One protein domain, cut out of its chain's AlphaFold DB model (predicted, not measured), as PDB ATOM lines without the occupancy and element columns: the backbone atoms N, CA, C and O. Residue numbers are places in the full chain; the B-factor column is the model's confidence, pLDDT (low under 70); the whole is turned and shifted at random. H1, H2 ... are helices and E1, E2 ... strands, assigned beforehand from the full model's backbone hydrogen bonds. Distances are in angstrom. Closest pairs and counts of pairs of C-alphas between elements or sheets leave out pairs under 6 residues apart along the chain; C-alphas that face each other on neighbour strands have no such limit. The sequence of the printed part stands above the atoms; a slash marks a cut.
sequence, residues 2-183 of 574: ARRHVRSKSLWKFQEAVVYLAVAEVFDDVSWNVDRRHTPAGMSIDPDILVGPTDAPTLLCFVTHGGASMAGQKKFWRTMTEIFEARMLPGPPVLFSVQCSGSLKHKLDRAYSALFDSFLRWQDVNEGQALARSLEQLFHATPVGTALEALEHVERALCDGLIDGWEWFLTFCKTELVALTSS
ATOM      1  N   ALA A   2     161.834 173.802 110.062       32.06
ATOM      2  CA  ALA A   2     161.616 172.466 110.652       32.06
ATOM      3  C   ALA A   2     160.132 172.088 110.894       32.06
ATOM      4  O   ALA A   2     159.712 170.992 110.536       32.06
ATOM      5  N   ARG A   3     159.294 173.020 111.386       34.38
ATOM      6  CA  ARG A   3     157.846 172.785 111.598       34.38
ATOM      7  C   ARG A   3     157.051 172.499 110.310       34.38
ATOM      8  O   ARG A   3     156.068 171.770 110.370       34.38
ATOM      9  N   ARG A   4     157.469 173.023 109.145       47.16
ATOM     10  CA  ARG A   4     156.838 172.696 107.845       47.16
ATOM     11  C   ARG A   4     157.197 171.278 107.386       47.16
ATOM     12  O   ARG A   4     156.339 170.591 106.848       47.16
ATOM     13  N   HIS A   5     158.425 170.825 107.646       49.62
ATOM     14  CA  HIS A   5     158.877 169.483 107.262       49.62
ATOM     15  C   HIS A   5     158.254 168.355 108.094       49.62
ATOM     16  O   HIS A   5     157.982 167.284 107.559       49.62
ATOM     17  N   VAL A   6     157.999 168.589 109.385       54.25
ATOM     18  CA  VAL A   6     157.296 167.612 110.240       54.25
ATOM     19  C   VAL A   6     155.830 167.465 109.809       54.25
ATOM     20  O   VAL A   6     155.314 166.351 109.752       54.25
ATOM     21  N   ARG A   7     155.181 168.570 109.411       59.81
ATOM     22  CA  ARG A   7     153.803 168.547 108.893       59.81
ATOM     23  C   ARG A   7     153.685 167.803 107.560       59.81
ATOM     24  O   ARG A   7     152.778 166.995 107.419       59.81
ATOM     25  N   SER A   8     154.623 167.993 106.625       67.44
ATOM     26  CA  SER A   8     154.562 167.307 105.323       67.44
ATOM     27  C   SER A   8     154.689 165.786 105.435       67.44
ATOM     28  O   SER A   8     154.008 165.075 104.714       67.44
ATOM     29  N   LYS A   9     155.520 165.274 106.354       73.31
ATOM     30  CA  LYS A   9     155.700 163.821 106.535       73.31
ATOM     31  C   LYS A   9     154.484 163.111 107.134       73.31
ATOM     32  O   LYS A   9     154.356 161.908 106.973       73.31
ATOM     33  N   SER A  10     153.639 163.835 107.862       81.94
ATOM     34  CA  SER A  10     152.470 163.244 108.520       81.94
ATOM     35  C   SER A  10     151.292 163.119 107.551       81.94
ATOM     36  O   SER A  10     150.592 162.119 107.591       81.94
ATOM     37  N   LEU A  11     151.148 164.065 106.612       87.56
ATOM     38  CA  LEU A  11     150.189 163.967 105.505       87.56
ATOM     39  C   LEU A  11     150.442 162.737 104.616       87.56
ATOM     40  O   LEU A  11     149.492 162.083 104.198       87.56
ATOM     41  N   TRP A  12     151.711 162.387 104.370       88.75
ATOM     42  CA  TRP A  12     152.086 161.222 103.552       88.75
ATOM     43  C   TRP A  12     151.462 159.919 104.055       88.75
ATOM     44  O   TRP A  12     151.046 159.098 103.250       88.75
ATOM     45  N   LYS A  13     151.299 159.778 105.375       89.44
ATOM     46  CA  LYS A  13     150.690 158.593 105.991       89.44
ATOM     47  C   LYS A  13     149.206 158.449 105.657       89.44
ATOM     48  O   LYS A  13     148.745 157.339 105.448       89.44
ATOM     49  N   PHE A  14     148.466 159.558 105.572       92.31
ATOM     50  CA  PHE A  14     147.061 159.543 105.140       92.31
ATOM     51  C   PHE A  14     146.940 159.158 103.663       92.31
ATOM     52  O   PHE A  14     146.045 158.413 103.276       92.31
ATOM     53  N   GLN A  15     147.864 159.656 102.841       92.44
ATOM     54  CA  GLN A  15     147.925 159.344 101.416       92.44
ATOM     55  C   GLN A  15     148.297 157.869 101.182       92.44
ATOM     56  O   GLN A  15     147.655 157.195 100.387       92.44
ATOM     57  N   GLU A  16     149.275 157.336 101.910       91.62
ATOM     58  CA  GLU A  16     149.621 155.908 101.882       91.62
ATOM     59  C   GLU A  16     148.468 155.029 102.382       91.62
ATOM     60  O   GLU A  16     148.164 154.019 101.752       91.62
ATOM     61  N   ALA A  17     147.781 155.435 103.456       93.50
ATOM     62  CA  ALA A  17     146.642 154.706 104.007       93.50
ATOM     63  C   ALA A  17     145.484 154.570 103.006       93.50
ATOM     64  O   ALA A  17     144.934 153.483 102.863       93.50
ATOM     65  N   VAL A  18     145.134 155.638 102.275       94.88
ATOM     66  CA  VAL A  18     144.047 155.548 101.286       94.88
ATOM     67  C   VAL A  18     144.414 154.636 100.112       94.88
ATOM     68  O   VAL A  18     143.563 153.900  99.621       94.88
ATOM     69  N   VAL A  19     145.683 154.633  99.681       94.19
ATOM     70  CA  VAL A  19     146.162 153.710  98.638       94.19
ATOM     71  C   VAL A  19     146.111 152.276  99.144       94.19
ATOM     72  O   VAL A  19     145.609 151.406  98.439       94.19
ATOM     73  N   TYR A  20     146.579 152.037 100.369       94.62
ATOM     74  CA  TYR A  20     146.535 150.721 100.994       94.62
ATOM     75  C   TYR A  20     145.106 150.175 101.062       94.62
ATOM     76  O   TYR A  20     144.876 149.065 100.596       94.62
ATOM     77  N   LEU A  21     144.149 150.964 101.561       95.06
ATOM     78  CA  LEU A  21     142.747 150.544 101.639       95.06
ATOM     79  C   LEU A  21     142.172 150.237 100.252       95.06
ATOM     80  O   LEU A  21     141.499 149.228 100.086       95.06
ATOM     81  N   ALA A  22     142.479 151.048  99.234       94.69
ATOM     82  CA  ALA A  22     141.991 150.788  97.880       94.69
ATOM     83  C   ALA A  22     142.562 149.488  97.295       94.69
ATOM     84  O   ALA A  22     141.849 148.764  96.610       94.69
ATOM     85  N   VAL A  23     143.834 149.180  97.566       93.12
ATOM     86  CA  VAL A  23     144.473 147.929  97.129       93.12
ATOM     87  C   VAL A  23     143.925 146.728  97.913       93.12
ATOM     88  O   VAL A  23     143.653 145.699  97.303       93.12
ATOM     89  N   ALA A  24     143.707 146.865  99.223       93.12
ATOM     90  CA  ALA A  24     143.111 145.830 100.077       93.12
ATOM     91  C   ALA A  24     141.650 145.514  99.709       93.12
ATOM     92  O   ALA A  24     141.212 144.381  99.825       93.12
ATOM     93  N   GLU A  25     140.900 146.486  99.195       93.38
ATOM     94  CA  GLU A  25     139.554 146.254  98.650       93.38
ATOM     95  C   GLU A  25     139.560 145.517  97.296       93.38
ATOM     96  O   GLU A  25     138.522 145.030  96.841       93.38
ATOM     97  N   VAL A  26     140.702 145.483  96.601       92.50
ATOM     98  CA  VAL A  26     140.866 144.753  95.331       92.50
ATOM     99  C   VAL A  26     141.411 143.346  95.570       92.50
ATOM    100  O   VAL A  26     141.051 142.422  94.839       92.50
ATOM    101  N   PHE A  27     142.277 143.181  96.569       89.06
ATOM    102  CA  PHE A  27     142.969 141.933  96.867       89.06
ATOM    103  C   PHE A  27     142.813 141.573  98.344       89.06
ATOM    104  O   PHE A  27     143.109 142.384  99.209       89.06
ATOM    105  N   ASP A  28     142.455 140.325  98.638       81.38
ATOM    106  CA  ASP A  28     142.267 139.871 100.024       81.38
ATOM    107  C   ASP A  28     143.593 139.590 100.775       81.38
ATOM    108  O   ASP A  28     143.598 139.495 102.000       81.38
ATOM    109  N   ASP A  29     144.725 139.453 100.067       80.25
ATOM    110  CA  ASP A  29     146.045 139.090 100.625       80.25
ATOM    111  C   ASP A  29     147.071 140.230 100.472       80.25
ATOM    112  O   ASP A  29     147.991 140.186  99.644       80.25
ATOM    113  N   VAL A  30     146.872 141.306 101.242       82.56
ATOM    114  CA  VAL A  30     147.687 142.531 101.183       82.56
ATOM    115  C   VAL A  30     148.455 142.742 102.480       82.56
ATOM    116  O   VAL A  30     147.914 142.652 103.578       82.56
ATOM    117  N   SER A  31     149.732 143.091 102.345       81.94
ATOM    118  CA  SER A  31     150.619 143.441 103.451       81.94
ATOM    119  C   SER A  31     151.041 144.909 103.368       81.94
ATOM    120  O   SER A  31     151.647 145.345 102.385       81.94
ATOM    121  N   TRP A  32     150.763 145.681 104.427       82.19
ATOM    122  CA  TRP A  32     151.230 147.066 104.549       82.19
ATOM    123  C   TRP A  32     152.590 147.156 105.239       82.19
ATOM    124  O   TRP A  32     152.816 146.544 106.288       82.19
ATOM    125  N   ASN A  33     153.502 147.966 104.699       67.38
ATOM    126  CA  ASN A  33     154.858 148.068 105.221       67.38
ATOM    127  C   ASN A  33     155.047 149.269 106.154       67.38
ATOM    128  O   ASN A  33     155.731 150.236 105.832       67.38
ATOM    129  N   VAL A  34     154.436 149.212 107.339       54.78
ATOM    130  CA  VAL A  34     154.533 150.317 108.307       54.78
ATOM    131  C   VAL A  34     155.903 150.372 108.998       54.78
ATOM    132  O   VAL A  34     156.376 151.469 109.275       54.78
ATOM    133  N   ASP A  35     156.573 149.231 109.235       54.47
ATOM    134  CA  ASP A  35     157.839 149.173 109.993       54.47
ATOM    135  C   ASP A  35     158.705 147.909 109.710       54.47
ATOM    136  O   ASP A  35     158.955 147.081 110.594       54.47
ATOM    137  N   ARG A  36     159.254 147.810 108.484       50.34
ATOM    138  CA  ARG A  36     160.430 146.982 108.083       50.34
ATOM    139  C   ARG A  36     160.280 145.451 107.985       50.34
ATOM    140  O   ARG A  36     161.280 144.751 108.156       50.34
ATOM    141  N   ARG A  37     159.090 144.882 107.766       53.28
ATOM    142  CA  ARG A  37     158.908 143.408 107.862       53.28
ATOM    143  C   ARG A  37     158.516 142.659 106.590       53.28
ATOM    144  O   ARG A  37     158.318 141.455 106.682       53.28
ATOM    145  N   HIS A  38     158.469 143.303 105.426       72.38
ATOM    146  CA  HIS A  38     157.957 142.644 104.214       72.38
ATOM    147  C   HIS A  38     158.831 142.843 102.971       72.38
ATOM    148  O   HIS A  38     158.314 142.852 101.858       72.38
ATOM    149  N   THR A  39     160.151 142.993 103.129       83.06
ATOM    150  CA  THR A  39     161.055 143.074 101.972       83.06
ATOM    151  C   THR A  39     160.981 141.770 101.165       83.06
ATOM    152  O   THR A  39     161.298 140.714 101.723       83.06
ATOM    153  N   PRO A  40     160.610 141.810  99.870       84.12
ATOM    154  CA  PRO A  40     160.606 140.615  99.039       84.12
ATOM    155  C   PRO A  40     161.982 139.959  98.964       84.12
ATOM    156  O   PRO A  40     163.014 140.640  98.945       84.12
ATOM    157  N   ALA A  41     162.015 138.630  98.881       80.75
ATOM    158  CA  ALA A  41     163.261 137.890  98.742       80.75
ATOM    159  C   ALA A  41     163.945 138.269  97.418       80.75
ATOM    160  O   ALA A  41     163.443 137.977  96.342       80.75
ATOM    161  N   GLY A  42     165.109 138.921  97.496       77.00
ATOM    162  CA  GLY A  42     165.839 139.414  96.321       77.00
ATOM    163  C   GLY A  42     165.774 140.931  96.122       77.00
ATOM    164  O   GLY A  42     166.564 141.462  95.342       77.00
ATOM    165  N   MET A  43     164.932 141.637  96.882       81.56
ATOM    166  CA  MET A  43     164.950 143.097  96.968       81.56
ATOM    167  C   MET A  43     165.771 143.566  98.175       81.56
ATOM    168  O   MET A  43     165.905 142.874  99.184       81.56
ATOM    169  N   SER A  44     166.356 144.756  98.074       74.88
ATOM    170  CA  SER A  44     167.131 145.402  99.139       74.88
ATOM    171  C   SER A  44     166.384 146.547  99.820       74.88
ATOM    172  O   SER A  44     166.924 147.185 100.734       74.88
ATOM    173  N   ILE A  45     165.169 146.840  99.351       74.00
ATOM    174  CA  ILE A  45     164.316 147.908  99.851       74.00
ATOM    175  C   ILE A  45     162.871 147.414  99.928       74.00
ATOM    176  O   ILE A  45     162.385 146.698  99.059       74.00
ATOM    177  N   ASP A  46     162.219 147.841 100.998       79.88
ATOM    178  CA  ASP A  46     160.806 147.670 101.275       79.88
ATOM    179  C   ASP A  46     159.927 148.455 100.281       79.88
ATOM    180  O   ASP A  46     160.067 149.680 100.216       79.88
ATOM    181  N   PRO A  47     159.022 147.795  99.534       84.44
ATOM    182  CA  PRO A  47     157.946 148.491  98.832       84.44
ATOM    183  C   PRO A  47     156.943 149.059  99.850       84.44
ATOM    184  O   PRO A  47     156.841 148.544 100.970       84.44
ATOM    185  N   ASP A  48     156.194 150.097  99.462       87.69
ATOM    186  CA  ASP A  48     155.211 150.735 100.352       87.69
ATOM    187  C   ASP A  48     154.044 149.777 100.659       87.69
ATOM    188  O   ASP A  48     153.613 149.646 101.809       87.69
ATOM    189  N   ILE A  49     153.562 149.065  99.633       91.06
ATOM    190  CA  ILE A  49     152.505 148.051  99.735       91.06
ATOM    191  C   ILE A  49     152.899 146.822  98.900       91.06
ATOM    192  O   ILE A  49     153.375 146.949  97.768       91.06
ATOM    193  N   LEU A  50     152.671 145.633  99.464       91.75
ATOM    194  CA  LEU A  50     152.959 144.328  98.868       91.75
ATOM    195  C   LEU A  50     151.678 143.488  98.805       91.75
ATOM    196  O   LEU A  50     150.951 143.411  99.794       91.75
ATOM    197  N   VAL A  51     151.431 142.831  97.673       90.50
ATOM    198  CA  VAL A  51     150.338 141.861  97.502       90.50
ATOM    199  C   VAL A  51     150.913 140.486  97.176       90.50
ATOM    200  O   VAL A  51     151.715 140.350  96.242       90.50
ATOM    201  N   GLY A  52     150.466 139.473  97.918       89.12
ATOM    202  CA  GLY A  52     150.936 138.093  97.823       89.12
ATOM    203  C   GLY A  52     152.216 137.795  98.627       89.12
ATOM    204  O   GLY A  52     152.687 138.633  99.398       89.12
ATOM    205  N   PRO A  53     152.795 136.591  98.462       87.19
ATOM    206  CA  PRO A  53     153.944 136.124  99.243       87.19
ATOM    207  C   PRO A  53     155.227 136.935  99.010       87.19
ATOM    208  O   PRO A  53     155.497 137.401  97.908       87.19
ATOM    209  N   THR A  54     156.090 137.051 100.025       86.38
ATOM    210  CA  THR A  54     157.358 137.805  99.913       86.38
ATOM    211  C   THR A  54     158.380 137.172  98.966       86.38
ATOM    212  O   THR A  54     159.278 137.854  98.482       86.38
ATOM    213  N   ASP A  55     158.309 135.868  98.730       83.75
ATOM    214  CA  ASP A  55     159.185 135.131  97.813       83.75
ATOM    215  C   ASP A  55     158.675 135.117  96.364       83.75
ATOM    216  O   ASP A  55     159.464 134.886  95.449       83.75
ATOM    217  N   ALA A  56     157.392 135.416  96.158       86.19
ATOM    218  CA  ALA A  56     156.748 135.505  94.851       86.19
ATOM    219  C   ALA A  56     155.633 136.574  94.868       86.19
ATOM    220  O   ALA A  56     154.447 136.233  94.790       86.19
ATOM    221  N   PRO A  57     155.982 137.867  95.016       89.31
ATOM    222  CA  PRO A  57     154.980 138.922  95.086       89.31
ATOM    223  C   PRO A  57     154.199 139.000  93.775       89.31
ATOM    224  O   PRO A  57     154.762 138.874  92.691       89.31
ATOM    225  N   THR A  58     152.896 139.250  93.872       89.50
ATOM    226  CA  THR A  58     152.028 139.427  92.697       89.50
ATOM    227  C   THR A  58     151.996 140.886  92.254       89.50
ATOM    228  O   THR A  58     152.036 141.180  91.058       89.50
ATOM    229  N   LEU A  59     151.960 141.813  93.215       90.81
ATOM    230  CA  LEU A  59     151.949 143.249  92.955       90.81
ATOM    231  C   LEU A  59     152.770 144.005  93.999       90.81
ATOM    232  O   LEU A  59     152.679 143.737  95.197       90.81
ATOM    233  N   LEU A  60     153.536 144.985  93.526       91.25
ATOM    234  CA  LEU A  60     154.185 145.993  94.354       91.25
ATOM    235  C   LEU A  60     153.594 147.359  94.025       91.25
ATOM    236  O   LEU A  60     153.598 147.776  92.863       91.25
ATOM    237  N   CYS A  61     153.119 148.066  95.048       91.25
ATOM    238  CA  CYS A  61     152.633 149.429  94.900       91.25
ATOM    239  C   CYS A  61     153.591 150.431  95.556       91.25
ATOM    240  O   CYS A  61     154.009 150.264  96.703       91.25
ATOM    241  N   PHE A  62     153.932 151.469  94.790       89.19
ATOM    242  CA  PHE A  62     154.818 152.559  95.182       89.19
ATOM    243  C   PHE A  62     154.021 153.854  95.321       89.19
ATOM    244  O   PHE A  62     153.351 154.295  94.383       89.19
ATOM    245  N   VAL A  63     154.120 154.505  96.474       88.69
ATOM    246  CA  VAL A  63     153.407 155.741  96.788       88.69
ATOM    247  C   VAL A  63     154.408 156.889  96.839       88.69
ATOM    248  O   VAL A  63     155.200 157.057  97.766       88.69
ATOM    249  N   THR A  64     154.384 157.725  95.805       85.06
ATOM    250  CA  THR A  64     155.350 158.813  95.668       85.06
ATOM    251  C   THR A  64     154.783 160.138  96.153       85.06
ATOM    252  O   THR A  64     153.839 160.697  95.589       85.06
ATOM    253  N   HIS A  65     155.467 160.710  97.146       81.00
ATOM    254  CA  HIS A  65     155.194 162.052  97.658       81.00
ATOM    255  C   HIS A  65     156.245 163.059  97.193       81.00
ATOM    256  O   HIS A  65     157.453 162.875  97.402       81.00
ATOM    257  N   GLY A  66     155.816 164.163  96.598       67.19
ATOM    258  CA  GLY A  66     156.701 165.201  96.088       67.19
ATOM    259  C   GLY A  66     156.994 166.303  97.103       67.19
ATOM    260  O   GLY A  66     156.116 166.825  97.779       67.19
ATOM    261  N   GLY A  67     158.266 166.699  97.167       61.31
ATOM    262  CA  GLY A  67     158.739 167.960  97.746       61.31
ATOM    263  C   GLY A  67     159.663 168.665  96.746       61.31
ATOM    264  O   GLY A  67     159.838 168.162  95.639       61.31
ATOM    265  N   ALA A  68     160.253 169.807  97.127       48.38
ATOM    266  CA  ALA A  68     161.098 170.670  96.280       48.38
ATOM    267  C   ALA A  68     161.903 169.925  95.187       48.38
ATOM    268  O   ALA A  68     162.566 168.927  95.468       48.38
ATOM    269  N   SER A  69     161.890 170.451  93.958       51.97
ATOM    270  CA  SER A  69     162.375 169.827  92.706       51.97
ATOM    271  C   SER A  69     163.750 169.134  92.762       51.97
ATOM    272  O   SER A  69     163.961 168.128  92.087       51.97
ATOM    273  N   MET A  70     164.676 169.614  93.598       50.09
ATOM    274  CA  MET A  70     166.003 169.013  93.818       50.09
ATOM    275  C   MET A  70     165.954 167.660  94.556       50.09
ATOM    276  O   MET A  70     166.797 166.794  94.325       50.09
ATOM    277  N   ALA A  71     164.965 167.446  95.429       56.88
ATOM    278  CA  ALA A  71     164.744 166.161  96.096       56.88
ATOM    279  C   ALA A  71     164.192 165.099  95.129       56.88
ATOM    280  O   ALA A  71     164.461 163.910  95.312       56.88
ATOM    281  N   GLY A  72     163.483 165.526  94.077       61.25
ATOM    282  CA  GLY A  72     162.895 164.645  93.066       61.25
ATOM    283  C   GLY A  72     163.931 163.793  92.332       61.25
ATOM    284  O   GLY A  72     163.707 162.607  92.134       61.25
ATOM    285  N   GLN A  73     165.113 164.340  92.023       61.25
ATOM    286  CA  GLN A  73     166.171 163.578  91.341       61.25
ATOM    287  C   GLN A  73     166.764 162.457  92.205       61.25
ATOM    288  O   GLN A  73     167.030 161.366  91.707       61.25
ATOM    289  N   LYS A  74     166.978 162.705  93.505       64.25
ATOM    290  CA  LYS A  74     167.479 161.667  94.421       64.25
ATOM    291  C   LYS A  74     166.441 160.564  94.625       64.25
ATOM    292  O   LYS A  74     166.810 159.394  94.646       64.25
ATOM    293  N   LYS A  75     165.163 160.941  94.753       67.50
ATOM    294  CA  LYS A  75     164.051 159.986  94.839       67.50
ATOM    295  C   LYS A  75     163.920 159.160  93.560       67.50
ATOM    296  O   LYS A  75     163.849 157.948  93.663       67.50
ATOM    297  N   PHE A  76     164.022 159.785  92.386       72.19
ATOM    298  CA  PHE A  76     163.993 159.094  91.095       72.19
ATOM    299  C   PHE A  76     165.010 157.948  91.026       72.19
ATOM    300  O   PHE A  76     164.631 156.819  90.747       72.19
ATOM    301  N   TRP A  77     166.285 158.199  91.343       68.88
ATOM    302  CA  TRP A  77     167.309 157.143  91.303       68.88
ATOM    303  C   TRP A  77     167.078 156.031  92.328       68.88
ATOM    304  O   TRP A  77     167.406 154.873  92.068       68.88
ATOM    305  N   ARG A  78     166.500 156.370  93.484       70.44
ATOM    306  CA  ARG A  78     166.106 155.383  94.486       70.44
ATOM    307  C   ARG A  78     164.969 154.500  93.965       70.44
ATOM    308  O   ARG A  78     165.130 153.289  93.971       70.44
ATOM    309  N   THR A  79     163.898 155.085  93.440       75.81
ATOM    310  CA  THR A  79     162.774 154.306  92.911       75.81
ATOM    311  C   THR A  79     163.150 153.526  91.655       75.81
ATOM    312  O   THR A  79     162.743 152.385  91.514       75.81
ATOM    313  N   MET A  80     164.005 154.070  90.782       76.00
ATOM    314  CA  MET A  80     164.597 153.308  89.673       76.00
ATOM    315  C   MET A  80     165.241 152.020  90.180       76.00
ATOM    316  O   MET A  80     165.029 150.958  89.611       76.00
ATOM    317  N   THR A  81     166.003 152.117  91.273       75.69
ATOM    318  CA  THR A  81     166.636 150.947  91.883       75.69
ATOM    319  C   THR A  81     165.562 149.939  92.329       75.69
ATOM    320  O   THR A  81     165.606 148.777  91.950       75.69
ATOM    321  N   GLU A  82     164.547 150.393  93.058       79.94
ATOM    322  CA  GLU A  82     163.459 149.539  93.560       79.94
ATOM    323  C   GLU A  82     162.688 148.832  92.428       79.94
ATOM    324  O   GLU A  82     162.473 147.623  92.489       79.94
ATOM    325  N   ILE A  83     162.350 149.559  91.358       82.56
ATOM    326  CA  ILE A  83     161.680 149.022  90.163       82.56
ATOM    327  C   ILE A  83     162.512 147.906  89.536       82.56
ATOM    328  O   ILE A  83     161.985 146.839  89.232       82.56
ATOM    329  N   PHE A  84     163.808 148.132  89.325       78.31
ATOM    330  CA  PHE A  84     164.657 147.116  88.708       78.31
ATOM    331  C   PHE A  84     164.822 145.885  89.596       78.31
ATOM    332  O   PHE A  84     164.747 144.783  89.067       78.31
ATOM    333  N   GLU A  85     164.992 146.037  90.916       79.88
ATOM    334  CA  GLU A  85     165.018 144.878  91.826       79.88
ATOM    335  C   GLU A  85     163.737 144.060  91.709       79.88
ATOM    336  O   GLU A  85     163.809 142.843  91.569       79.88
ATOM    337  N   ALA A  86     162.583 144.732  91.692       83.38
ATOM    338  CA  ALA A  86     161.296 144.075  91.543       83.38
ATOM    339  C   ALA A  86     161.183 143.327  90.209       83.38
ATOM    340  O   ALA A  86     160.786 142.166  90.181       83.38
ATOM    341  N   ARG A  87     161.606 143.943  89.097       80.75
ATOM    342  CA  ARG A  87     161.608 143.278  87.784       80.75
ATOM    343  C   ARG A  87     162.557 142.078  87.722       80.75
ATOM    344  O   ARG A  87     162.337 141.206  86.898       80.75
ATOM    345  N   MET A  88     163.589 142.010  88.562       75.50
ATOM    346  CA  MET A  88     164.530 140.879  88.606       75.50
ATOM    347  C   MET A  88     164.036 139.692  89.447       75.50
ATOM    348  O   MET A  88     164.738 138.681  89.520       75.50
ATOM    349  N   LEU A  89     162.874 139.794  90.100       77.88
ATOM    350  CA  LEU A  89     162.319 138.693  90.883       77.88
ATOM    351  C   LEU A  89     161.884 137.521  89.981       77.88
ATOM    352  O   LEU A  89     161.409 137.752  88.864       77.88
ATOM    353  N   PRO A  90     162.017 136.261  90.442       72.44
ATOM    354  CA  PRO A  90     161.443 135.110  89.748       72.44
ATOM    355  C   PRO A  90     159.920 135.268  89.659       72.44
ATOM    356  O   PRO A  90     159.242 135.256  90.679       72.44
ATOM    357  N   GLY A  91     159.388 135.441  88.445       78.06
ATOM    358  CA  GLY A  91     157.989 135.843  88.264       78.06
ATOM    359  C   GLY A  91     157.787 137.308  88.668       78.06
ATOM    360  O   GLY A  91     157.267 137.568  89.750       78.06
ATOM    361  N   PRO A  92     158.233 138.274  87.842       82.94
ATOM    362  CA  PRO A  92     158.240 139.679  88.226       82.94
ATOM    363  C   PRO A  92     156.821 140.181  88.546       82.94
ATOM    364  O   PRO A  92     155.919 139.977  87.727       82.94
ATOM    365  N   PRO A  93     156.618 140.865  89.689       88.06
ATOM    366  CA  PRO A  93     155.322 141.406  90.073       88.06
ATOM    367  C   PRO A  93     154.872 142.513  89.120       88.06
ATOM    368  O   PRO A  93     155.685 143.188  88.477       88.06
ATOM    369  N   VAL A  94     153.563 142.763  89.128       89.81
ATOM    370  CA  VAL A  94     152.990 143.998  88.587       89.81
ATOM    371  C   VAL A  94     153.485 145.176  89.423       89.81
ATOM    372  O   VAL A  94     153.378 145.172  90.651       89.81
ATOM    373  N   LEU A  95     154.020 146.201  88.768       90.56
ATOM    374  CA  LEU A  95     154.461 147.432  89.409       90.56
ATOM    375  C   LEU A  95     153.418 148.521  89.194       90.56
ATOM    376  O   LEU A  95     153.223 149.003  88.078       90.56
ATOM    377  N   PHE A  96     152.790 148.941  90.284       91.06
ATOM    378  CA  PHE A  96     151.811 150.018  90.299       91.06
ATOM    379  C   PHE A  96     152.375 151.221  91.051       91.06
ATOM    380  O   PHE A  96     152.968 151.069  92.116       91.06
ATOM    381  N   SER A  97     152.201 152.434  90.530       90.94
ATOM    382  CA  SER A  97     152.644 153.637  91.239       90.94
ATOM    383  C   SER A  97     151.566 154.702  91.309       90.94
ATOM    384  O   SER A  97     150.914 155.025  90.319       90.94
ATOM    385  N   VAL A  98     151.452 155.309  92.488       90.81
ATOM    386  CA  VAL A  98     150.542 156.412  92.771       90.81
ATOM    387  C   VAL A  98     151.344 157.635  93.195       90.81
ATOM    388  O   VAL A  98     152.028 157.640  94.219       90.81
ATOM    389  N   GLN A  99     151.253 158.707  92.416       89.00
ATOM    390  CA  GLN A  99     151.892 159.976  92.729       89.00
ATOM    391  C   GLN A  99     150.883 160.942  93.356       89.00
ATOM    392  O   GLN A  99     150.008 161.499  92.685       89.00
ATOM    393  N   CYS A 100     151.054 161.168  94.658       85.56
ATOM    394  CA  CYS A 100     150.111 161.920  95.485       85.56
ATOM    395  C   CYS A 100     150.364 163.431  95.440       85.56
ATOM    396  O   CYS A 100     149.454 164.243  95.607       85.56
ATOM    397  N   SER A 101     151.623 163.833  95.250       74.44
ATOM    398  CA  SER A 101     152.009 165.244  95.236       74.44
ATOM    399  C   SER A 101     153.269 165.517  94.416       74.44
ATOM    400  O   SER A 101     154.175 164.687  94.336       74.44
ATOM    401  N   GLY A 102     153.354 166.731  93.867       65.12
ATOM    402  CA  GLY A 102     154.593 167.364  93.414       65.12
ATOM    403  C   GLY A 102     154.773 167.471  91.904       65.12
ATOM    404  O   GLY A 102     154.504 166.546  91.149       65.12
ATOM    405  N   SER A 103     155.345 168.597  91.476       57.31
ATOM    406  CA  SER A 103     155.795 168.797  90.102       57.31
ATOM    407  C   SER A 103     157.143 168.097  89.889       57.31
ATOM    408  O   SER A 103     158.208 168.676  90.145       57.31
ATOM    409  N   LEU A 104     157.132 166.855  89.403       59.81
ATOM    410  CA  LEU A 104     158.270 166.401  88.607       59.81
ATOM    411  C   LEU A 104     158.320 167.262  87.338       59.81
ATOM    412  O   LEU A 104     157.302 167.764  86.860       59.81
ATOM    413  N   LYS A 105     159.515 167.484  86.783       64.94
ATOM    414  CA  LYS A 105     159.595 168.102  85.454       64.94
ATOM    415  C   LYS A 105     158.827 167.185  84.496       64.94
ATOM    416  O   LYS A 105     159.179 166.014  84.407       64.94
ATOM    417  N   HIS A 106     157.836 167.713  83.777       67.31
ATOM    418  CA  HIS A 106     156.883 166.955  82.947       67.31
ATOM    419  C   HIS A 106     157.516 165.859  82.066       67.31
ATOM    420  O   HIS A 106     156.926 164.814  81.825       67.31
ATOM    421  N   LYS A 107     158.737 166.068  81.566       66.62
ATOM    422  CA  LYS A 107     159.416 165.043  80.770       66.62
ATOM    423  C   LYS A 107     160.023 163.896  81.608       66.62
ATOM    424  O   LYS A 107     159.938 162.749  81.188       66.62
ATOM    425  N   LEU A 108     160.575 164.177  82.795       68.12
ATOM    426  CA  LEU A 108     161.034 163.137  83.731       68.12
ATOM    427  C   LEU A 108     159.855 162.273  84.187       68.12
ATOM    428  O   LEU A 108     160.005 161.076  84.371       68.12
ATOM    429  N   ASP A 109     158.690 162.896  84.329       72.12
ATOM    430  CA  ASP A 109     157.447 162.238  84.709       72.12
ATOM    431  C   ASP A 109     157.002 161.190  83.677       72.12
ATOM    432  O   ASP A 109     156.721 160.051  84.031       72.12
ATOM    433  N   ARG A 110     157.076 161.514  82.377       72.06
ATOM    434  CA  ARG A 110     156.836 160.531  81.303       72.06
ATOM    435  C   ARG A 110     157.792 159.344  81.380       72.06
ATOM    436  O   ARG A 110     157.343 158.202  81.345       72.06
ATOM    437  N   ALA A 111     159.091 159.613  81.518       71.75
ATOM    438  CA  ALA A 111     160.098 158.562  81.658       71.75
ATOM    439  C   ALA A 111     159.821 157.683  82.884       71.75
ATOM    440  O   ALA A 111     159.957 156.470  82.822       71.75
ATOM    441  N   TYR A 112     159.417 158.309  83.988       75.88
ATOM    442  CA  TYR A 112     159.109 157.634  85.236       75.88
ATOM    443  C   TYR A 112     157.867 156.743  85.114       75.88
ATOM    444  O   TYR A 112     157.924 155.579  85.492       75.88
ATOM    445  N   SER A 113     156.788 157.246  84.506       79.25
ATOM    446  CA  SER A 113     155.554 156.480  84.283       79.25
ATOM    447  C   SER A 113     155.758 155.243  83.403       79.25
ATOM    448  O   SER A 113     155.135 154.221  83.647       79.25
ATOM    449  N   ALA A 114     156.685 155.302  82.438       78.06
ATOM    450  CA  ALA A 114     156.963 154.207  81.506       78.06
ATOM    451  C   ALA A 114     157.658 152.990  82.146       78.06
ATOM    452  O   ALA A 114     157.854 151.974  81.485       78.06
ATOM    453  N   LEU A 115     158.080 153.096  83.407       79.12
ATOM    454  CA  LEU A 115     158.756 152.019  84.134       79.12
ATOM    455  C   LEU A 115     157.782 151.130  84.919       79.12
ATOM    456  O   LEU A 115     158.142 150.016  85.318       79.12
ATOM    457  N   PHE A 116     156.571 151.631  85.153       86.50
ATOM    458  CA  PHE A 116     155.501 150.940  85.859       86.50
ATOM    459  C   PHE A 116     154.531 150.311  84.862       86.50
ATOM    460  O   PHE A 116     154.386 150.795  83.741       86.50
ATOM    461  N   ASP A 117     153.850 149.251  85.286       87.31
ATOM    462  CA  ASP A 117     152.776 148.651  84.491       87.31
ATOM    463  C   ASP A 117     151.523 149.535  84.507       87.31
ATOM    464  O   ASP A 117     150.795 149.601  83.520       87.31
ATOM    465  N   SER A 118     151.300 150.267  85.605       89.00
ATOM    466  CA  SER A 118     150.320 151.354  85.665       89.00
ATOM    467  C   SER A 118     150.764 152.457  86.618       89.00
ATOM    468  O   SER A 118     151.467 152.236  87.611       89.00
ATOM    469  N   PHE A 119     150.376 153.682  86.278       89.25
ATOM    470  CA  PHE A 119     150.840 154.894  86.930       89.25
ATOM    471  C   PHE A 119     149.707 155.909  87.043       89.25
ATOM    472  O   PHE A 119     149.184 156.384  86.034       89.25
ATOM    473  N   LEU A 120     149.363 156.289  88.273       90.12
ATOM    474  CA  LEU A 120     148.328 157.277  88.548       90.12
ATOM    475  C   LEU A 120     148.915 158.567  89.115       90.12
ATOM    476  O   LEU A 120     149.624 158.558  90.120       90.12
ATOM    477  N   ARG A 121     148.522 159.699  88.526       87.88
ATOM    478  CA  ARG A 121     148.762 161.039  89.075       87.88
ATOM    479  C   ARG A 121     147.456 161.631  89.563       87.88
ATOM    480  O   ARG A 121     146.625 162.043  88.760       87.88
ATOM    481  N   TRP A 122     147.291 161.730  90.878       87.19
ATOM    482  CA  TRP A 122     146.069 162.297  91.457       87.19
ATOM    483  C   TRP A 122     145.848 163.753  91.055       87.19
ATOM    484  O   TRP A 122     144.716 164.181  90.882       87.19
ATOM    485  N   GLN A 123     146.926 164.517  90.872       82.00
ATOM    486  CA  GLN A 123     146.830 165.939  90.537       82.00
ATOM    487  C   GLN A 123     146.335 166.204  89.111       82.00
ATOM    488  O   GLN A 123     145.892 167.317  88.830       82.00
ATOM    489  N   ASP A 124     146.376 165.208  88.227       85.31
ATOM    490  CA  ASP A 124     146.016 165.373  86.818       85.31
ATOM    491  C   ASP A 124     144.519 165.156  86.557       85.31
ATOM    492  O   ASP A 124     144.042 165.411  85.452       85.31
ATOM    493  N   VAL A 125     143.773 164.703  87.568       89.19
ATOM    494  CA  VAL A 125     142.353 164.352  87.468       89.19
ATOM    495  C   VAL A 125     141.574 165.091  88.557       89.19
ATOM    496  O   VAL A 125     142.029 165.172  89.698       89.19
ATOM    497  N   ASN A 126     140.407 165.651  88.230       91.50
ATOM    498  CA  ASN A 126     139.629 166.486  89.160       91.50
ATOM    499  C   ASN A 126     139.237 165.721  90.435       91.50
ATOM    500  O   ASN A 126     139.315 166.255  91.541       91.50
ATOM    501  N   GLU A 127     138.854 164.461  90.275       93.25
ATOM    502  CA  GLU A 127     138.495 163.531  91.339       93.25
ATOM    503  C   GLU A 127     139.704 163.224  92.235       93.25
ATOM    504  O   GLU A 127     139.589 163.247  93.460       93.25
ATOM    505  N   GLY A 128     140.892 163.049  91.648       89.75
ATOM    506  CA  GLY A 128     142.140 162.893  92.396       89.75
ATOM    507  C   GLY A 128     142.545 164.163  93.158       89.75
ATOM    508  O   GLY A 128     143.036 164.085  94.286       89.75
ATOM    509  N   GLN A 129     142.281 165.350  92.604       90.62
ATOM    510  CA  GLN A 129     142.461 166.618  93.323       90.62
ATOM    511  C   GLN A 129     141.466 166.766  94.484       90.62
ATOM    512  O   GLN A 129     141.827 167.306  95.533       90.62
ATOM    513  N   ALA A 130     140.222 166.303  94.321       92.81
ATOM    514  CA  ALA A 130     139.235 166.269  95.399       92.81
ATOM    515  C   ALA A 130     139.687 165.339  96.534       92.81
ATOM    516  O   ALA A 130     139.703 165.766  97.689       92.81
ATOM    517  N   LEU A 131     140.184 164.148  96.191       92.81
ATOM    518  CA  LEU A 131     140.768 163.197  97.138       92.81
ATOM    519  C   LEU A 131     141.925 163.808  97.930       92.81
ATOM    520  O   LEU A 131     141.925 163.785  99.162       92.81
ATOM    521  N   ALA A 132     142.885 164.428  97.239       90.38
ATOM    522  CA  ALA A 132     144.027 165.067  97.885       90.38
ATOM    523  C   ALA A 132     143.601 166.165  98.879       90.38
ATOM    524  O   ALA A 132     144.128 166.223  99.991       90.38
ATOM    525  N   ARG A 133     142.617 167.002  98.513       91.50
ATOM    526  CA  ARG A 133     142.091 168.056  99.398       91.50
ATOM    527  C   ARG A 133     141.389 167.489 100.630       91.50
ATOM    528  O   ARG A 133     141.614 168.003 101.723       91.50
ATOM    529  N   SER A 134     140.583 166.441 100.476       93.56
ATOM    530  CA  SER A 134     139.881 165.803 101.599       93.56
ATOM    531  C   SER A 134     140.860 165.191 102.601       93.56
ATOM    532  O   SER A 134     140.716 165.380 103.807       93.56
ATOM    533  N   LEU A 135     141.926 164.545 102.115       92.44
ATOM    534  CA  LEU A 135     142.982 164.000 102.974       92.44
ATOM    535  C   LEU A 135     143.771 165.099 103.697       92.44
ATOM    536  O   LEU A 135     144.109 164.943 104.868       92.44
ATOM    537  N   GLU A 136     144.043 166.229 103.035       90.69
ATOM    538  CA  GLU A 136     144.658 167.393 103.683       90.69
ATOM    539  C   GLU A 136     143.763 167.978 104.783       90.69
ATOM    540  O   GLU A 136     144.257 168.299 105.869       90.69
ATOM    541  N   GLN A 137     142.454 168.084 104.543       92.25
ATOM    542  CA  GLN A 137     141.486 168.539 105.545       92.25
ATOM    543  C   GLN A 137     141.418 167.582 106.738       92.25
ATOM    544  O   GLN A 137     141.490 168.033 107.884       92.25
ATOM    545  N   LEU A 138     141.362 166.272 106.481       92.00
ATOM    546  CA  LEU A 138     141.357 165.243 107.518       92.00
ATOM    547  C   LEU A 138     142.638 165.291 108.364       92.00
ATOM    548  O   LEU A 138     142.568 165.313 109.594       92.00
ATOM    549  N   PHE A 139     143.800 165.407 107.716       90.62
ATOM    550  CA  PHE A 139     145.088 165.586 108.387       90.62
ATOM    551  C   PHE A 139     145.119 166.849 109.263       90.62
ATOM    552  O   PHE A 139     145.664 166.832 110.368       90.62
ATOM    553  N   HIS A 140     144.551 167.960 108.786       87.94
ATOM    554  CA  HIS A 140     144.489 169.203 109.553       87.94
ATOM    555  C   HIS A 140     143.545 169.124 110.754       87.94
ATOM    556  O   HIS A 140     143.844 169.737 111.781       87.94
ATOM    557  N   ALA A 141     142.451 168.372 110.639       87.62
ATOM    558  CA  ALA A 141     141.530 168.121 111.738       87.62
ATOM    559  C   ALA A 141     142.142 167.187 112.794       87.62
ATOM    560  O   ALA A 141     141.971 167.424 113.989       87.62
ATOM    561  N   THR A 142     142.892 166.166 112.361       85.00
ATOM    562  CA  THR A 142     143.446 165.143 113.257       85.00
ATOM    563  C   THR A 142     144.878 164.768 112.865       85.00
ATOM    564  O   THR A 142     145.102 163.772 112.181       85.00
ATOM    565  N   PRO A 143     145.891 165.555 113.263       76.69
ATOM    566  CA  PRO A 143     147.275 165.213 112.969       76.69
ATOM    567  C   PRO A 143     147.707 163.990 113.786       76.69
ATOM    568  O   PRO A 143     147.678 164.017 115.014       76.69
ATOM    569  N   VAL A 144     148.157 162.942 113.097       82.62
ATOM    570  CA  VAL A 144     148.571 161.664 113.702       82.62
ATOM    571  C   VAL A 144     150.090 161.513 113.794       82.62
ATOM    572  O   VAL A 144     150.851 162.069 112.992       82.62
ATOM    573  N   GLY A 145     150.537 160.742 114.784       79.88
ATOM    574  CA  GLY A 145     151.939 160.434 115.042       79.88
ATOM    575  C   GLY A 145     152.425 159.176 114.321       79.88
ATOM    576  O   GLY A 145     153.602 159.114 113.950       79.88
ATOM    577  N   THR A 146     151.548 158.208 114.037       84.69
ATOM    578  CA  THR A 146     151.904 156.897 113.448       84.69
ATOM    579  C   THR A 146     151.136 156.600 112.153       84.69
ATOM    580  O   THR A 146     150.183 157.299 111.824       84.69
ATOM    581  N   ALA A 147     151.600 155.631 111.350       84.69
ATOM    582  CA  ALA A 147     150.883 155.246 110.126       84.69
ATOM    583  C   ALA A 147     149.600 154.466 110.451       84.69
ATOM    584  O   ALA A 147     148.576 154.712 109.828       84.69
ATOM    585  N   LEU A 148     149.625 153.611 111.479       87.25
ATOM    586  CA  LEU A 148     148.444 152.875 111.937       87.25
ATOM    587  C   LEU A 148     147.313 153.818 112.375       87.25
ATOM    588  O   LEU A 148     146.180 153.646 111.945       87.25
ATOM    589  N   GLU A 149     147.634 154.871 113.135       90.00
ATOM    590  CA  GLU A 149     146.659 155.918 113.466       90.00
ATOM    591  C   GLU A 149     146.083 156.563 112.196       90.00
ATOM    592  O   GLU A 149     144.873 156.745 112.084       90.00
ATOM    593  N   ALA A 150     146.932 156.894 111.212       90.31
ATOM    594  CA  ALA A 150     146.463 157.461 109.947       90.31
ATOM    595  C   ALA A 150     145.474 156.524 109.237       90.31
ATOM    596  O   ALA A 150     144.451 156.995 108.750       90.31
ATOM    597  N   LEU A 151     145.754 155.218 109.221       91.38
ATOM    598  CA  LEU A 151     144.883 154.205 108.629       91.38
ATOM    599  C   LEU A 151     143.513 154.158 109.303       91.38
ATOM    600  O   LEU A 151     142.512 154.313 108.613       91.38
ATOM    601  N   GLU A 152     143.467 154.044 110.631       92.69
ATOM    602  CA  GLU A 152     142.207 154.020 111.392       92.69
ATOM    603  C   GLU A 152     141.372 155.291 111.165       92.69
ATOM    604  O   GLU A 152     140.140 155.254 111.096       92.69
ATOM    605  N   HIS A 153     142.037 156.446 111.054       93.56
ATOM    606  CA  HIS A 153     141.370 157.716 110.782       93.56
ATOM    607  C   HIS A 153     140.828 157.806 109.354       93.56
ATOM    608  O   HIS A 153     139.717 158.305 109.173       93.56
ATOM    609  N   VAL A 154     141.587 157.342 108.356       94.62
ATOM    610  CA  VAL A 154     141.131 157.295 106.960       94.62
ATOM    611  C   VAL A 154     139.973 156.314 106.817       94.62
ATOM    612  O   VAL A 154     138.961 156.681 106.237       94.62
ATOM    613  N   GLU A 155     140.071 155.119 107.397       94.94
ATOM    614  CA  GLU A 155     139.015 154.101 107.362       94.94
ATOM    615  C   GLU A 155     137.702 154.631 107.954       94.94
ATOM    616  O   GLU A 155     136.661 154.589 107.301       94.94
ATOM    617  N   ARG A 156     137.755 155.247 109.144       95.31
ATOM    618  CA  ARG A 156     136.571 155.870 109.756       95.31
ATOM    619  C   ARG A 156     135.986 156.974 108.874       95.31
ATOM    620  O   ARG A 156     134.780 157.016 108.664       95.31
ATOM    621  N   ALA A 157     136.836 157.848 108.336       94.75
ATOM    622  CA  ALA A 157     136.394 158.928 107.460       94.75
ATOM    623  C   ALA A 157     135.771 158.408 106.152       94.75
ATOM    624  O   ALA A 157     134.848 159.036 105.637       94.75
ATOM    625  N   LEU A 158     136.231 157.267 105.630       94.44
ATOM    626  CA  LEU A 158     135.610 156.593 104.490       94.44
ATOM    627  C   LEU A 158     134.228 156.043 104.842       94.44
ATOM    628  O   LEU A 158     133.283 156.294 104.096       94.44
ATOM    629  N   CYS A 159     134.083 155.366 105.986       94.12
ATOM    630  CA  CYS A 159     132.783 154.889 106.467       94.12
ATOM    631  C   CYS A 159     131.775 156.032 106.658       94.12
ATOM    632  O   CYS A 159     130.594 155.873 106.354       94.12
ATOM    633  N   ASP A 160     132.252 157.189 107.121       94.50
ATOM    634  CA  ASP A 160     131.440 158.388 107.332       94.50
ATOM    635  C   ASP A 160     131.182 159.184 106.032       94.50
ATOM    636  O   ASP A 160     130.480 160.196 106.054       94.50
ATOM    637  N   GLY A 161     131.746 158.761 104.891       93.12
ATOM    638  CA  GLY A 161     131.592 159.439 103.600       93.12
ATOM    639  C   GLY A 161     132.277 160.808 103.523       93.12
ATOM    640  O   GLY A 161     131.838 161.675 102.773       93.12
ATOM    641  N   LEU A 162     133.336 161.025 104.310       93.00
ATOM    642  CA  LEU A 162     134.037 162.310 104.445       93.00
ATOM    643  C   LEU A 162     135.195 162.500 103.453       93.00
ATOM    644  O   LEU A 162     135.840 163.549 103.463       93.00
ATOM    645  N   ILE A 163     135.505 161.494 102.631       93.81
ATOM    646  CA  ILE A 163     136.616 161.548 101.674       93.81
ATOM    647  C   ILE A 163     136.079 161.607 100.243       93.81
ATOM    648  O   ILE A 163     135.785 160.583  99.622       93.81
ATOM    649  N   ASP A 164     136.012 162.819  99.692       93.81
ATOM    650  CA  ASP A 164     135.627 163.023  98.294       93.81
ATOM    651  C   ASP A 164     136.610 162.330  97.338       93.81
ATOM    652  O   ASP A 164     137.815 162.305  97.575       93.81
ATOM    653  N   GLY A 165     136.111 161.799  96.219       92.00
ATOM    654  CA  GLY A 165     136.941 161.151  95.192       92.00
ATOM    655  C   GLY A 165     137.353 159.706  95.502       92.00
ATOM    656  O   GLY A 165     137.968 159.069  94.647       92.00
ATOM    657  N   TRP A 166     136.982 159.161  96.669       95.44
ATOM    658  CA  TRP A 166     137.252 157.767  97.039       95.44
ATOM    659  C   TRP A 166     136.676 156.753  96.043       95.44
ATOM    660  O   TRP A 166     137.420 155.931  95.522       95.44
ATOM    661  N   GLU A 167     135.380 156.840  95.730       95.50
ATOM    662  CA  GLU A 167     134.701 155.899  94.820       95.50
ATOM    663  C   GLU A 167     135.360 155.840  93.437       95.50
ATOM    664  O   GLU A 167     135.544 154.768  92.856       95.50
ATOM    665  N   TRP A 168     135.778 156.999  92.921       95.06
ATOM    666  CA  TRP A 168     136.535 157.081  91.675       95.06
ATOM    667  C   TRP A 168     137.877 156.355  91.792       95.06
ATOM    668  O   TRP A 168     138.213 155.545  90.927       95.06
ATOM    669  N   PHE A 169     138.631 156.615  92.862       94.75
ATOM    670  CA  PHE A 169     139.948 156.018  93.056       94.75
ATOM    671  C   PHE A 169     139.861 154.500  93.258       94.75
ATOM    672  O   PHE A 169     140.618 153.755  92.638       94.75
ATOM    673  N   LEU A 170     138.880 154.030  94.031       95.00
ATOM    674  CA  LEU A 170     138.602 152.609  94.211       95.00
ATOM    675  C   LEU A 170     138.217 151.940  92.886       95.00
ATOM    676  O   LEU A 170     138.722 150.866  92.562       95.00
ATOM    677  N   THR A 171     137.362 152.584  92.088       94.31
ATOM    678  CA  THR A 171     136.977 152.088  90.758       94.31
ATOM    679  C   THR A 171     138.177 152.016  89.813       94.31
ATOM    680  O   THR A 171     138.327 151.033  89.083       94.31
ATOM    681  N   PHE A 172     139.056 153.023  89.846       92.81
ATOM    682  CA  PHE A 172     140.307 153.020  89.096       92.81
ATOM    683  C   PHE A 172     141.181 151.827  89.499       92.81
ATOM    684  O   PHE A 172     141.565 151.044  88.634       92.81
ATOM    685  N   CYS A 173     141.423 151.625  90.800       92.06
ATOM    686  CA  CYS A 173     142.203 150.490  91.297       92.06
ATOM    687  C   CYS A 173     141.580 149.143  90.900       92.06
ATOM    688  O   CYS A 173     142.292 148.280  90.396       92.06
ATOM    689  N   LYS A 174     140.259 148.973  91.040       92.06
ATOM    690  CA  LYS A 174     139.547 147.752  90.623       92.06
ATOM    691  C   LYS A 174     139.696 147.470  89.130       92.06
ATOM    692  O   LYS A 174     139.876 146.322  88.745       92.06
ATOM    693  N   THR A 175     139.627 148.499  88.291       89.75
ATOM    694  CA  THR A 175     139.708 148.333  86.833       89.75
ATOM    695  C   THR A 175     141.137 148.036  86.385       89.75
ATOM    696  O   THR A 175     141.377 147.062  85.675       89.75
ATOM    697  N   GLU A 176     142.091 148.857  86.819       88.94
ATOM    698  CA  GLU A 176     143.483 148.774  86.382       88.94
ATOM    699  C   GLU A 176     144.193 147.557  86.972       88.94
ATOM    700  O   GLU A 176     144.793 146.777  86.237       88.94
ATOM    701  N   LEU A 177     144.112 147.348  88.288       87.12
ATOM    702  CA  LEU A 177     144.909 146.308  88.939       87.12
ATOM    703  C   LEU A 177     144.470 144.903  88.514       87.12
ATOM    704  O   LEU A 177     145.329 144.066  88.247       87.12
ATOM    705  N   VAL A 178     143.162 144.671  88.354       83.50
ATOM    706  CA  VAL A 178     142.623 143.394  87.852       83.50
ATOM    707  C   VAL A 178     143.064 143.127  86.410       83.50
ATOM    708  O   VAL A 178     143.409 141.993  86.060       83.50
ATOM    709  N   ALA A 179     143.085 144.162  85.561       84.12
ATOM    710  CA  ALA A 179     143.541 144.033  84.180       84.12
ATOM    711  C   ALA A 179     145.035 143.672  84.108       84.12
ATOM    712  O   ALA A 179     145.420 142.784  83.345       84.12
ATOM    713  N   LEU A 180     145.867 144.310  84.932       81.38
ATOM    714  CA  LEU A 180     147.320 144.119  84.920       81.38
ATOM    715  C   LEU A 180     147.747 142.753  85.458       81.38
ATOM    716  O   LEU A 180     148.612 142.111  84.865       81.38
ATOM    717  N   THR A 181     147.124 142.264  86.536       73.44
ATOM    718  CA  THR A 181     147.448 140.936  87.089       73.44
ATOM    719  C   THR A 181     147.055 139.793  86.154       73.44
ATOM    720  O   THR A 181     147.592 138.695  86.267       73.44
ATOM    721  N   SER A 182     146.152 140.046  85.203       71.94
ATOM    722  CA  SER A 182     145.704 139.055  84.217       71.94
ATOM    723  C   SER A 182     146.638 138.928  83.002       71.94
ATOM    724  O   SER A 182     146.513 137.975  82.235       71.94
ATOM    725  N   SER A 183     147.570 139.867  82.804       63.84
ATOM    726  CA  SER A 183     148.529 139.861  81.691       63.84
ATOM    727  C   SER A 183     149.858 140.504  82.113       63.84
ATOM    728  O   SER A 183     150.169 141.612  81.661       63.84
TER     729      SER A 183
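This is residues 2 to 183 of the 574 residues of an uncharacterized protein of Deltaproteobacteria bacterium (UniProt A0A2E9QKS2). A five-strand sheet, twisted, runs through the middle of three layers: H2 and H3 cover one face, and H1, H4 and H6 pack on the other. H4, H5 and H6 each pack on H1 at steep tilts, with H5 off the sheet. The 182 printed residues have six named helices and five named strands, ordered H1 E1 E2 E3 H2 E4 H3 E5 H4 H5 H6, class mixed; the mixed sheet runs E1 E2 E3 E4 E5. The whole is compact, with a radius of gyration of the C-alphas of 15.7 A and spans of 44 by 38 by 30 A.

Start at H1, residues 2 to 24, the hub. Next find E1, residues 30 to 32, E2, 49 to 51, and E3, 59 to 65: a meander of two hairpins, each strand the antiparallel neighbour of the one before. N 31 and O 50 are 2.8 A apart and N 51 and O 59 2.9 A, both within hydrogen-bond range. H1 is on the sheet; its closest C-alphas to E3 are Glu 16 and Val 63, 6.3 A. H2, residues 69 to 87, leads to E4, 94 to 101, parallel to E3, with N 62 and O 96 at 2.9 A. H3, residues 106 to 113, leads to E5, 118 to 121, parallel to E4, with N 99 and O 120 at 2.8 A. Both are strand-helix-strand units, two parallel neighbour strands with a helix between, and both crossovers are right-handed. H2 has a height of 9.9 A over the sheet, H3, on the same face, 10.9 A. Residues 132 to 139 of H4, residues 126 to 141, touch H1, closest C-alphas Leu 11 and Phe 139, 6.1 A, at a steep tilt of 57 degrees. H5, residues 147 to 159, touches H1, closest C-alphas Ala 17 and Leu 151, 5.0 A. H6, residues 166 to 181, is on the opposite face from H2 at a height of 9.3 A; its residues 169 to 173 touch H1, closest C-alphas Ala 22 and Leu 170, 5.3 A. Every O i to N i+4 pair is within range in H3, H4 and H5, against 15 of 19 in H1, 13 of 15 in H2 and 11 of 12 in H6.

Find C-alpha 2 at (161.616, 172.466, 110.652); from there H1 runs 34.1 A. H2 measures 27.0 A, E4 22.3 A, H4 22.7 A. H6 ends at C-alpha 181, (147.448, 140.936, 87.089), after 22.1 A.

The farthest C-alphas, Ala 2 and Ser 183, are 45.5 A apart. The printed part has no cut. Its long link is E1 to E2. Confidence is under 70 in 31 residues, among them 2 to 8, 66 to 75 and 102 to 108.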